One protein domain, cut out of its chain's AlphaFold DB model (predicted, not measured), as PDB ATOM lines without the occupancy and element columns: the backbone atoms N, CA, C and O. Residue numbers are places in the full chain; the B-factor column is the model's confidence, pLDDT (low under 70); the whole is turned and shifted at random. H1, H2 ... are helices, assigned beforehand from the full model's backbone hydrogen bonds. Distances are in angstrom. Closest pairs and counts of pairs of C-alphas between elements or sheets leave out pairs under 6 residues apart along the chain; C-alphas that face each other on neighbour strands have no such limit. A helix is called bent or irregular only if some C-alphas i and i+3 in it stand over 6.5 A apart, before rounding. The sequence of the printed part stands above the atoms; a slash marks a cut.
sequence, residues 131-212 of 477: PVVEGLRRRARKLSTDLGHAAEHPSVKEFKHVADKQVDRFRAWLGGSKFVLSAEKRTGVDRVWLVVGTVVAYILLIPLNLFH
ATOM      1  N   PRO A 131     178.621 132.986 144.705       69.12
ATOM      2  CA  PRO A 131     179.107 131.683 145.175       69.12
ATOM      3  C   PRO A 131     178.086 130.550 144.985       69.12
ATOM      4  O   PRO A 131     178.477 129.404 144.755       69.12
ATOM      5  N   VAL A 132     176.784 130.851 145.031       73.06
ATOM      6  CA  VAL A 132     175.709 129.864 144.830       73.06
ATOM      7  C   VAL A 132     175.631 129.444 143.361       73.06
ATOM      8  O   VAL A 132     175.564 128.250 143.068       73.06
ATOM      9  N   VAL A 133     175.716 130.401 142.432       75.69
ATOM     10  CA  VAL A 133     175.735 130.130 140.984       75.69
ATOM     11  C   VAL A 133     176.983 129.341 140.591       75.69
ATOM     12  O   VAL A 133     176.880 128.380 139.827       75.69
ATOM     13  N   GLU A 134     178.152 129.669 141.145       80.25
ATOM     14  CA  GLU A 134     179.371 128.903 140.867       80.25
ATOM     15  C   GLU A 134     179.340 127.507 141.515       80.25
ATOM     16  O   GLU A 134     179.772 126.527 140.903       80.25
ATOM     17  N   GLY A 135     178.725 127.367 142.694       82.00
ATOM     18  CA  GLY A 135     178.405 126.069 143.291       82.00
ATOM     19  C   GLY A 135     177.488 125.219 142.402       82.00
ATOM     20  O   GLY A 135     177.753 124.030 142.199       82.00
ATOM     21  N   LEU A 136     176.454 125.825 141.811       83.31
ATOM     22  CA  LEU A 136     175.531 125.149 140.897       83.31
ATOM     23  C   LEU A 136     176.218 124.762 139.578       83.31
ATOM     24  O   LEU A 136     176.061 123.628 139.129       83.31
ATOM     25  N   ARG A 137     177.069 125.628 139.008       83.38
ATOM     26  CA  ARG A 137     177.907 125.314 137.831       83.38
ATOM     27  C   ARG A 137     178.903 124.188 138.098       83.38
ATOM     28  O   ARG A 137     179.151 123.373 137.210       83.38
ATOM     29  N   ARG A 138     179.486 124.114 139.298       83.94
ATOM     30  CA  ARG A 138     180.369 123.003 139.699       83.94
ATOM     31  C   ARG A 138     179.596 121.693 139.851       83.94
ATOM     32  O   ARG A 138     180.085 120.661 139.400       83.94
ATOM     33  N   ARG A 139     178.382 121.727 140.414       82.69
ATOM     34  CA  ARG A 139     177.493 120.552 140.500       82.69
ATOM     35  C   ARG A 139     177.014 120.094 139.122       82.69
ATOM     36  O   ARG A 139     177.105 118.909 138.841       82.69
ATOM     37  N   ALA A 140     176.604 121.013 138.247       82.38
ATOM     38  CA  ALA A 140     176.233 120.704 136.867       82.38
ATOM     39  C   ALA A 140     177.398 120.068 136.090       82.38
ATOM     40  O   ALA A 140     177.197 119.053 135.433       82.38
ATOM     41  N   ARG A 141     178.625 120.597 136.241       85.44
ATOM     42  CA  ARG A 141     179.834 119.996 135.652       85.44
ATOM     43  C   ARG A 141     180.140 118.603 136.209       85.44
ATOM     44  O   ARG A 141     180.470 117.721 135.427       85.44
ATOM     45  N   LYS A 142     179.992 118.370 137.520       85.06
ATOM     46  CA  LYS A 142     180.120 117.011 138.083       85.06
ATOM     47  C   LYS A 142     179.061 116.066 137.521       85.06
ATOM     48  O   LYS A 142     179.429 115.040 136.972       85.06
ATOM     49  N   LEU A 143     177.787 116.462 137.535       82.06
ATOM     50  CA  LEU A 143     176.696 115.658 136.979       82.06
ATOM     51  C   LEU A 143     176.902 115.343 135.491       82.06
ATOM     52  O   LEU A 143     176.668 114.210 135.100       82.06
ATOM     53  N   SER A 144     177.388 116.277 134.664       80.62
ATOM     54  CA  SER A 144     177.703 115.968 133.258       80.62
ATOM     55  C   SER A 144     178.855 114.971 133.107       80.62
ATOM     56  O   SER A 144     178.812 114.130 132.213       80.62
ATOM     57  N   THR A 145     179.865 115.030 133.981       83.50
ATOM     58  CA  THR A 145     180.990 114.082 133.968       83.50
ATOM     59  C   THR A 145     180.562 112.704 134.476       83.50
ATOM     60  O   THR A 145     180.916 111.697 133.862       83.50
ATOM     61  N   ASP A 146     179.756 112.649 135.538       80.62
ATOM     62  CA  ASP A 146     179.209 111.416 136.109       80.62
ATOM     63  C   ASP A 146     178.208 110.755 135.144       80.62
ATOM     64  O   ASP A 146     178.252 109.540 134.960       80.62
ATOM     65  N   LEU A 147     177.369 111.533 134.442       74.62
ATOM     66  CA  LEU A 147     176.517 111.025 133.355       74.62
ATOM     67  C   LEU A 147     177.343 110.493 132.177       74.62
ATOM     68  O   LEU A 147     176.938 109.506 131.570       74.62
ATOM     69  N   GLY A 148     178.495 111.099 131.868       77.00
ATOM     70  CA  GLY A 148     179.437 110.571 130.876       77.00
ATOM     71  C   GLY A 148     179.960 109.186 131.267       77.00
ATOM     72  O   GLY A 148     179.807 108.229 130.512       77.00
ATOM     73  N   HIS A 149     180.477 109.045 132.491       77.88
ATOM     74  CA  HIS A 149     180.970 107.760 133.003       77.88
ATOM     75  C   HIS A 149     179.847 106.714 133.151       77.88
ATOM     76  O   HIS A 149     180.059 105.535 132.867       77.88
ATOM     77  N   ALA A 150     178.631 107.126 133.526       70.62
ATOM     78  CA  ALA A 150     177.464 106.245 133.592       70.62
ATOM     79  C   ALA A 150     176.981 105.799 132.197       70.62
ATOM     80  O   ALA A 150     176.614 104.638 132.020       70.62
ATOM     81  N   ALA A 151     177.035 106.676 131.188       72.88
ATOM     82  CA  ALA A 151     176.767 106.318 129.793       72.88
ATOM     83  C   ALA A 151     177.833 105.365 129.217       72.88
ATOM     84  O   ALA A 151     177.561 104.605 128.286       72.88
ATOM     85  N   GLU A 152     179.033 105.366 129.797       80.50
ATOM     86  CA  GLU A 152     180.106 104.437 129.462       80.50
ATOM     87  C   GLU A 152     180.028 103.078 130.179       80.50
ATOM     88  O   GLU A 152     180.812 102.180 129.845       80.50
ATOM     89  N   HIS A 153     179.077 102.882 131.097       76.81
ATOM     90  CA  HIS A 153     178.858 101.603 131.773       76.81
ATOM     91  C   HIS A 153     178.514 100.492 130.753       76.81
ATOM     92  O   HIS A 153     177.734 100.742 129.825       76.81
ATOM     93  N   PRO A 154     179.033  99.252 130.901       81.12
ATOM     94  CA  PRO A 154     178.829  98.173 129.925       81.12
ATOM     95  C   PRO A 154     177.354  97.906 129.597       81.12
ATOM     96  O   PRO A 154     177.024  97.669 128.440       81.12
ATOM     97  N   SER A 155     176.455  98.036 130.578       78.69
ATOM     98  CA  SER A 155     175.005  97.919 130.366       78.69
ATOM     99  C   SER A 155     174.480  98.931 129.343       78.69
ATOM    100  O   SER A 155     173.734  98.562 128.445       78.69
ATOM    101  N   VAL A 156     174.877 100.205 129.452       81.38
ATOM    102  CA  VAL A 156     174.393 101.278 128.567       81.38
ATOM    103  C   VAL A 156     174.994 101.138 127.168       81.38
ATOM    104  O   VAL A 156     174.287 101.335 126.181       81.38
ATOM    105  N   LYS A 157     176.259 100.709 127.067       82.44
ATOM    106  CA  LYS A 157     176.903 100.369 125.786       82.44
ATOM    107  C   LYS A 157     176.191  99.210 125.076       82.44
ATOM    108  O   LYS A 157     175.929  99.321 123.879       82.44
ATOM    109  N   GLU A 158     175.809  98.153 125.797       83.88
ATOM    110  CA  GLU A 158     175.065  97.030 125.213       83.88
ATOM    111  C   GLU A 158     173.630  97.428 124.836       83.88
ATOM    112  O   GLU A 158     173.204  97.160 123.714       83.88
ATOM    113  N   PHE A 159     172.903  98.163 125.691       83.06
ATOM    114  CA  PHE A 159     171.582  98.693 125.328       83.06
ATOM    115  C   PHE A 159     171.639  99.602 124.098       83.06
ATOM    116  O   PHE A 159     170.774  99.492 123.230       83.06
ATOM    117  N   LYS A 160     172.669 100.452 123.978       82.94
ATOM    118  CA  LYS A 160     172.875 101.282 122.788       82.94
ATOM    119  C   LYS A 160     173.112 100.415 121.548       82.94
ATOM    120  O   LYS A 160     172.437 100.604 120.547       82.94
ATOM    121  N   HIS A 161     173.999  99.427 121.620       82.06
ATOM    122  CA  HIS A 161     174.302  98.532 120.498       82.06
ATOM    123  C   HIS A 161     173.099  97.664 120.076       82.06
ATOM    124  O   HIS A 161     172.887  97.427 118.884       82.06
ATOM    125  N   VAL A 162     172.267  97.228 121.028       85.12
ATOM    126  CA  VAL A 162     170.994  96.540 120.753       85.12
ATOM    127  C   VAL A 162     169.971  97.495 120.129       85.12
ATOM    128  O   VAL A 162     169.292  97.099 119.180       85.12
ATOM    129  N   ALA A 163     169.881  98.742 120.603       82.38
ATOM    130  CA  ALA A 163     169.016  99.768 120.023       82.38
ATOM    131  C   ALA A 163     169.447 100.125 118.590       82.38
ATOM    132  O   ALA A 163     168.610 100.090 117.692       82.38
ATOM    133  N   ASP A 164     170.741 100.353 118.350       86.06
ATOM    134  CA  ASP A 164     171.322 100.608 117.026       86.06
ATOM    135  C   ASP A 164     170.998  99.436 116.065       86.06
ATOM    136  O   ASP A 164     170.445  99.643 114.985       86.06
ATOM    137  N   LYS A 165     171.165  98.175 116.502       85.56
ATOM    138  CA  LYS A 165     170.762  96.970 115.737       85.56
ATOM    139  C   LYS A 165     169.253  96.830 115.492       85.56
ATOM    140  O   LYS A 165     168.843  96.130 114.560       85.56
ATOM    141  N   GLN A 166     168.398  97.389 116.346       84.19
ATOM    142  CA  GLN A 166     166.955  97.440 116.089       84.19
ATOM    143  C   GLN A 166     166.643  98.547 115.076       84.19
ATOM    144  O   GLN A 166     165.962  98.280 114.087       84.19
ATOM    145  N   VAL A 167     167.209  99.739 115.271       82.62
ATOM    146  CA  VAL A 167     167.116 100.904 114.379       82.62
ATOM    147  C   VAL A 167     167.554 100.559 112.957       82.62
ATOM    148  O   VAL A 167     166.822 100.874 112.021       82.62
ATOM    149  N   ASP A 168     168.664  99.844 112.770       83.88
ATOM    150  CA  ASP A 168     169.142  99.451 111.438       83.88
ATOM    151  C   ASP A 168     168.252  98.392 110.771       83.88
ATOM    152  O   ASP A 168     167.975  98.488 109.572       83.88
ATOM    153  N   ARG A 169     167.716  97.425 111.530       82.94
ATOM    154  CA  ARG A 169     166.719  96.471 111.002       82.94
ATOM    155  C   ARG A 169     165.426  97.177 110.595       82.94
ATOM    156  O   ARG A 169     164.885  96.884 109.528       82.94
ATOM    157  N   PHE A 170     164.969  98.151 111.384       77.81
ATOM    158  CA  PHE A 170     163.858  99.017 110.996       77.81
ATOM    159  C   PHE A 170     164.207  99.865 109.768       77.81
ATOM    160  O   PHE A 170     163.405  99.916 108.843       77.81
ATOM    161  N   ARG A 171     165.401 100.465 109.676       77.44
ATOM    162  CA  ARG A 171     165.835 101.243 108.501       77.44
ATOM    163  C   ARG A 171     165.865 100.391 107.227       77.44
ATOM    164  O   ARG A 171     165.449 100.880 106.174       77.44
ATOM    165  N   ALA A 172     166.309  99.137 107.317       78.25
ATOM    166  CA  ALA A 172     166.303  98.188 106.205       78.25
ATOM    167  C   ALA A 172     164.871  97.857 105.746       78.25
ATOM    168  O   ALA A 172     164.571  97.970 104.558       78.25
ATOM    169  N   TRP A 173     163.968  97.542 106.681       76.06
ATOM    170  CA  TRP A 173     162.552  97.289 106.383       76.06
ATOM    171  C   TRP A 173     161.852  98.526 105.787       76.06
ATOM    172  O   TRP A 173     161.170  98.440 104.765       76.06
ATOM    173  N   LEU A 174     162.104  99.707 106.358       70.50
ATOM    174  CA  LEU A 174     161.576 100.993 105.891       70.50
ATOM    175  C   LEU A 174     162.126 101.419 104.524       70.50
ATOM    176  O   LEU A 174     161.434 102.107 103.772       70.50
ATOM    177  N   GLY A 175     163.333 100.969 104.167       71.06
ATOM    178  CA  GLY A 175     163.911 101.138 102.834       71.06
ATOM    179  C   GLY A 175     163.129 100.434 101.718       71.06
ATOM    180  O   GLY A 175     163.275 100.815 100.560       71.06
ATOM    181  N   GLY A 176     162.263  99.464 102.040       75.44
ATOM    182  CA  GLY A 176     161.404  98.798 101.056       75.44
ATOM    183  C   GLY A 176     160.252  99.668 100.528       75.44
ATOM    184  O   GLY A 176     159.713  99.393  99.455       75.44
ATOM    185  N   SER A 177     159.865 100.733 101.241       79.12
ATOM    186  CA  SER A 177     158.715 101.562 100.862       79.12
ATOM    187  C   SER A 177     159.112 102.780 100.026       79.12
ATOM    188  O   SER A 177     159.746 103.724 100.508       79.12
ATOM    189  N   LYS A 178     158.622 102.827  98.777       77.56
ATOM    190  CA  LYS A 178     158.757 103.991  97.878       77.56
ATOM    191  C   LYS A 178     158.231 105.290  98.507       77.56
ATOM    192  O   LYS A 178     158.743 106.362  98.189       77.56
ATOM    193  N   PHE A 179     157.239 105.206  99.400       75.69
ATOM    194  CA  PHE A 179     156.688 106.364 100.108       75.69
ATOM    195  C   PHE A 179     157.681 106.935 101.129       75.69
ATOM    196  O   PHE A 179     157.936 108.137 101.121       75.69
ATOM    197  N   VAL A 180     158.311 106.077 101.943       76.81
ATOM    198  CA  VAL A 180     159.289 106.495 102.964       76.81
ATOM    199  C   VAL A 180     160.544 107.083 102.313       76.81
ATOM    200  O   VAL A 180     160.982 108.159 102.707       76.81
ATOM    201  N   LEU A 181     161.049 106.458 101.243       76.56
ATOM    202  CA  LEU A 181     162.162 106.996 100.443       76.56
ATOM    203  C   LEU A 181     161.821 108.345  99.779       76.56
ATOM    204  O   LEU A 181     162.678 109.217  99.632       76.56
ATOM    205  N   SER A 182     160.565 108.539  99.362       76.75
ATOM    206  CA  SER A 182     160.103 109.816  98.796       76.75
ATOM    207  C   SER A 182     159.931 110.898  99.863       76.75
ATOM    208  O   SER A 182     160.127 112.077  99.566       76.75
ATOM    209  N   ALA A 183     159.585 110.515 101.093       73.06
ATOM    210  CA  ALA A 183     159.519 111.415 102.237       73.06
ATOM    211  C   ALA A 183     160.927 111.851 102.675       73.06
ATOM    212  O   ALA A 183     161.180 113.051 102.713       73.06
ATOM    213  N   GLU A 184     161.856 110.909 102.880       78.50
ATOM    214  CA  GLU A 184     163.281 111.143 103.192       78.50
ATOM    215  C   GLU A 184     163.917 112.156 102.223       78.50
ATOM    216  O   GLU A 184     164.455 113.179 102.649       78.50
ATOM    217  N   LYS A 185     163.757 111.950 100.906       79.81
ATOM    218  CA  LYS A 185     164.272 112.863  99.867       79.81
ATOM    219  C   LYS A 185     163.679 114.277  99.911       79.81
ATOM    220  O   LYS A 185     164.297 115.205  99.397       79.81
ATOM    221  N   ARG A 186     162.477 114.457 100.470       76.00
ATOM    222  CA  ARG A 186     161.798 115.764 100.565       76.00
ATOM    223  C   ARG A 186     162.075 116.462 101.893       76.00
ATOM    224  O   ARG A 186     162.212 117.686 101.923       76.00
ATOM    225  N   THR A 187     162.136 115.715 102.991       76.50
ATOM    226  CA  THR A 187     162.348 116.272 104.331       76.50
ATOM    227  C   THR A 187     163.823 116.490 104.638       76.50
ATOM    228  O   THR A 187     164.122 117.461 105.330       76.50
ATOM    229  N   GLY A 188     164.720 115.652 104.105       76.44
ATOM    230  CA  GLY A 188     166.130 115.590 104.506       76.44
ATOM    231  C   GLY A 188     166.344 114.902 105.860       76.44
ATOM    232  O   GLY A 188     167.430 114.985 106.423       76.44
ATOM    233  N   VAL A 189     165.305 114.255 106.398       77.44
ATOM    234  CA  VAL A 189     165.309 113.583 107.705       77.44
ATOM    235  C   VAL A 189     165.360 112.074 107.489       77.44
ATOM    236  O   VAL A 189     164.644 111.549 106.635       77.44
ATOM    237  N   ASP A 190     166.182 111.382 108.280       76.94
ATOM    238  CA  ASP A 190     166.333 109.927 108.214       76.94
ATOM    239  C   ASP A 190     164.997 109.178 108.398       76.94
ATOM    240  O   ASP A 190     164.115 109.565 109.172       76.94
ATOM    241  N   ARG A 191     164.886 108.056 107.684       76.88
ATOM    242  CA  ARG A 191     163.690 107.206 107.550       76.88
ATOM    243  C   ARG A 191     163.137 106.779 108.902       76.88
ATOM    244  O   ARG A 191     161.922 106.761 109.095       76.88
ATOM    245  N   VAL A 192     164.035 106.435 109.826       79.38
ATOM    246  CA  VAL A 192     163.669 105.941 111.156       79.38
ATOM    247  C   VAL A 192     163.024 107.055 111.969       79.38
ATOM    248  O   VAL A 192     161.950 106.848 112.521       79.38
ATOM    249  N   TRP A 193     163.598 108.261 111.964       79.12
ATOM    250  CA  TRP A 193     163.033 109.416 112.668       79.12
ATOM    251  C   TRP A 193     161.675 109.856 112.116       79.12
ATOM    252  O   TRP A 193     160.804 110.230 112.897       79.12
ATOM    253  N   LEU A 194     161.446 109.749 110.801       80.00
ATOM    254  CA  LEU A 194     160.116 109.982 110.225       80.00
ATOM    255  C   LEU A 194     159.072 108.992 110.752       80.00
ATOM    256  O   LEU A 194     157.969 109.398 111.118       80.00
ATOM    257  N   VAL A 195     159.402 107.701 110.807       79.62
ATOM    258  CA  VAL A 195     158.447 106.668 111.231       79.62
ATOM    259  C   VAL A 195     158.261 106.658 112.741       79.62
ATOM    260  O   VAL A 195     157.121 106.634 113.190       79.62
ATOM    261  N   VAL A 196     159.332 106.783 113.527       82.31
ATOM    262  CA  VAL A 196     159.252 106.961 114.984       82.31
ATOM    263  C   VAL A 196     158.447 108.217 115.318       82.31
ATOM    264  O   VAL A 196     157.526 108.137 116.122       82.31
ATOM    265  N   GLY A 197     158.698 109.346 114.647       82.12
ATOM    266  CA  GLY A 197     157.907 110.566 114.818       82.12
ATOM    267  C   GLY A 197     156.427 110.375 114.468       82.12
ATOM    268  O   GLY A 197     155.562 110.849 115.199       82.12
ATOM    269  N   THR A 198     156.122 109.624 113.405       79.44
ATOM    270  CA  THR A 198     154.737 109.300 113.009       79.44
ATOM    271  C   THR A 198     154.050 108.383 114.025       79.44
ATOM    272  O   THR A 198     152.902 108.627 114.384       79.44
ATOM    273  N   VAL A 199     154.744 107.358 114.530       82.06
ATOM    274  CA  VAL A 199     154.223 106.424 115.541       82.06
ATOM    275  C   VAL A 199     154.024 107.127 116.884       82.06
ATOM    276  O   VAL A 199     152.971 106.970 117.491       82.06
ATOM    277  N   VAL A 200     154.973 107.956 117.327       83.19
ATOM    278  CA  VAL A 200     154.838 108.763 118.552       83.19
ATOM    279  C   VAL A 200     153.693 109.767 118.420       83.19
ATOM    280  O   VAL A 200     152.884 109.873 119.338       83.19
ATOM    281  N   ALA A 201     153.556 110.447 117.277       79.88
ATOM    282  CA  ALA A 201     152.417 111.327 117.020       79.88
ATOM    283  C   ALA A 201     151.084 110.559 117.036       79.88
ATOM    284  O   ALA A 201     150.124 111.024 117.645       79.88
ATOM    285  N   TYR A 202     151.024 109.365 116.439       79.25
ATOM    286  CA  TYR A 202     149.835 108.511 116.476       79.25
ATOM    287  C   TYR A 202     149.492 108.047 117.900       79.25
ATOM    288  O   TYR A 202     148.336 108.131 118.306       79.25
ATOM    289  N   ILE A 203     150.485 107.638 118.695       79.81
ATOM    290  CA  ILE A 203     150.294 107.274 120.107       79.81
ATOM    291  C   ILE A 203     149.803 108.478 120.921       79.81
ATOM    292  O   ILE A 203     148.933 108.310 121.768       79.81
ATOM    293  N   LEU A 204     150.289 109.691 120.637       74.62
ATOM    294  CA  LEU A 204     149.831 110.927 121.283       74.62
ATOM    295  C   LEU A 204     148.394 111.318 120.875       74.62
ATOM    296  O   LEU A 204     147.659 111.897 121.674       74.62
ATOM    297  N   LEU A 205     147.968 110.962 119.659       73.88
ATOM    298  CA  LEU A 205     146.598 111.128 119.151       73.88
ATOM    299  C   LEU A 205     145.575 110.228 119.868       73.88
ATOM    300  O   LEU A 205     144.418 110.633 120.000       73.88
ATOM    301  N   ILE A 206     145.972 109.046 120.357       73.75
ATOM    302  CA  ILE A 206     145.072 108.109 121.056       73.75
ATOM    303  C   ILE A 206     144.416 108.760 122.296       73.75
ATOM    304  O   ILE A 206     143.186 108.844 122.315       73.75
ATOM    305  N   PRO A 207     145.154 109.276 123.308       68.50
ATOM    306  CA  PRO A 207     144.541 109.907 124.478       68.50
ATOM    307  C   PRO A 207     143.842 111.228 124.139       68.50
ATOM    308  O   PRO A 207     142.822 111.541 124.748       68.50
ATOM    309  N   LEU A 208     144.320 111.977 123.138       71.88
ATOM    310  CA  LEU A 208     143.647 113.200 122.680       71.88
ATOM    311  C   LEU A 208     142.217 112.918 122.202       71.88
ATOM    312  O   LEU A 208     141.309 113.687 122.517       71.88
ATOM    313  N   ASN A 209     142.017 111.806 121.487       69.44
ATOM    314  CA  ASN A 209     140.716 111.396 120.965       69.44
ATOM    315  C   ASN A 209     139.849 110.656 122.006       69.44
ATOM    316  O   ASN A 209     138.633 110.642 121.857       69.44
ATOM    317  N   LEU A 210     140.448 110.051 123.041       70.44
ATOM    318  CA  LEU A 210     139.734 109.240 124.044       70.44
ATOM    319  C   LEU A 210     139.332 110.013 125.315       70.44
ATOM    320  O   LEU A 210     138.314 109.696 125.919       70.44
ATOM    321  N   PHE A 211     140.101 111.031 125.718       69.38
ATOM    322  CA  PHE A 211     139.840 111.833 126.928       69.38
ATOM    323  C   PHE A 211     139.179 113.195 126.642       69.38
ATOM    324  O   PHE A 211     139.135 114.049 127.524       69.38
ATOM    325  N   HIS A 212     138.749 113.459 125.401       69.88
ATOM    326  CA  HIS A 212     138.273 114.772 124.913       69.88
ATOM    327  C   HIS A 212     139.233 115.968 125.136       69.88
ATOM    328  O   HIS A 212     138.908 117.108 124.795       69.88
TER     329      HIS A 212
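Overview. This is residues 131 to 212 of the 477 residues of an uncharacterized protein of Saitozyma podzolica (UniProt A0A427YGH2). Three long helices, H1, H2 and H4, make an open, angular shape: H1 and H2 meet near their ends in a wide corner, and near the far end of H2 the short helix H3 and the first residues of H4 form a small joint, from which H4 sets off about perpendicular to H2. Residues 131 to 150 of H1 stick out as one free arm and residues 197 to 212, of which 197 to 210 belong to H4, as another; H2 joins the two ends of the shape, and its residues 154 to 159 and 161 to 166 also stand free. The printed part has 82 residues with four named helices, in the order H1, H2, H3, H4, and no named strand; its class is all helix. It is extended, with a radius of gyration of the C-alphas of 19.6 A and spans of 57 by 39 by 25 A.

Along the chain. Find C-alpha 131 at (179.107, 131.683, 145.175); from there H1, residues 131 to 151, runs 29.8 A from first to last C-alpha. H2, residues 154 to 174, begins at C-alpha 154 at (178.829, 98.173, 129.925) and is 29.7 A long. Next comes H3, residues 178 to 187, at 14.3 A. H4, residues 191 to 210, covers 29.2 A and ends at C-alpha 210 at (139.734, 109.240, 124.044); it is neither bent nor irregular, but only just: C-alphas 204 and 207 are 6.3 A apart.

Arrangement. Start at H1, which touches no helix. It is close to H2 but not clearly touching, the closest C-alphas being those of Ala 151 and Lys 157, 7.2 A apart. The two run the same way at a steep tilt of 68 degrees, only just short of about perpendicular. Further on, H2 and H3 are close but not clearly touching, with the C-alphas of Leu 174 and Val 180 closest at 6.6 A; they run opposite ways at a steep tilt of 66 degrees. H2, with residues 167 to 174 alone, touches residues 191 to 192 of H4; look at Arg 171 and Val 192, whose C-alphas are the closest at 5.8 A. Their lines are about perpendicular, at 88 degrees. H3 touches H4 at residues 191 to 194 alone, the C-alphas of Glu 184 and Arg 191 being closest at 5.9 A, with their lines about perpendicular at 85 degrees. H1 is apart from H3 and from H4. In H1, H2 and H3 every O i to N i+4 pair is within hydrogen-bond range; in H4 it is 14 of 16.

Size, cuts and confidence. The two C-alphas farthest apart are those of Pro 131 and Lys 178, at 58.5 A. The printed part has no cut, and its three links, H1 to H2, H2 to H3 and H3 to H4, are tight. In the B-factor column you will find a mean pLDDT of the printed part of 78.5; residues 131, 207, 209 and 211 to 212 are under 70.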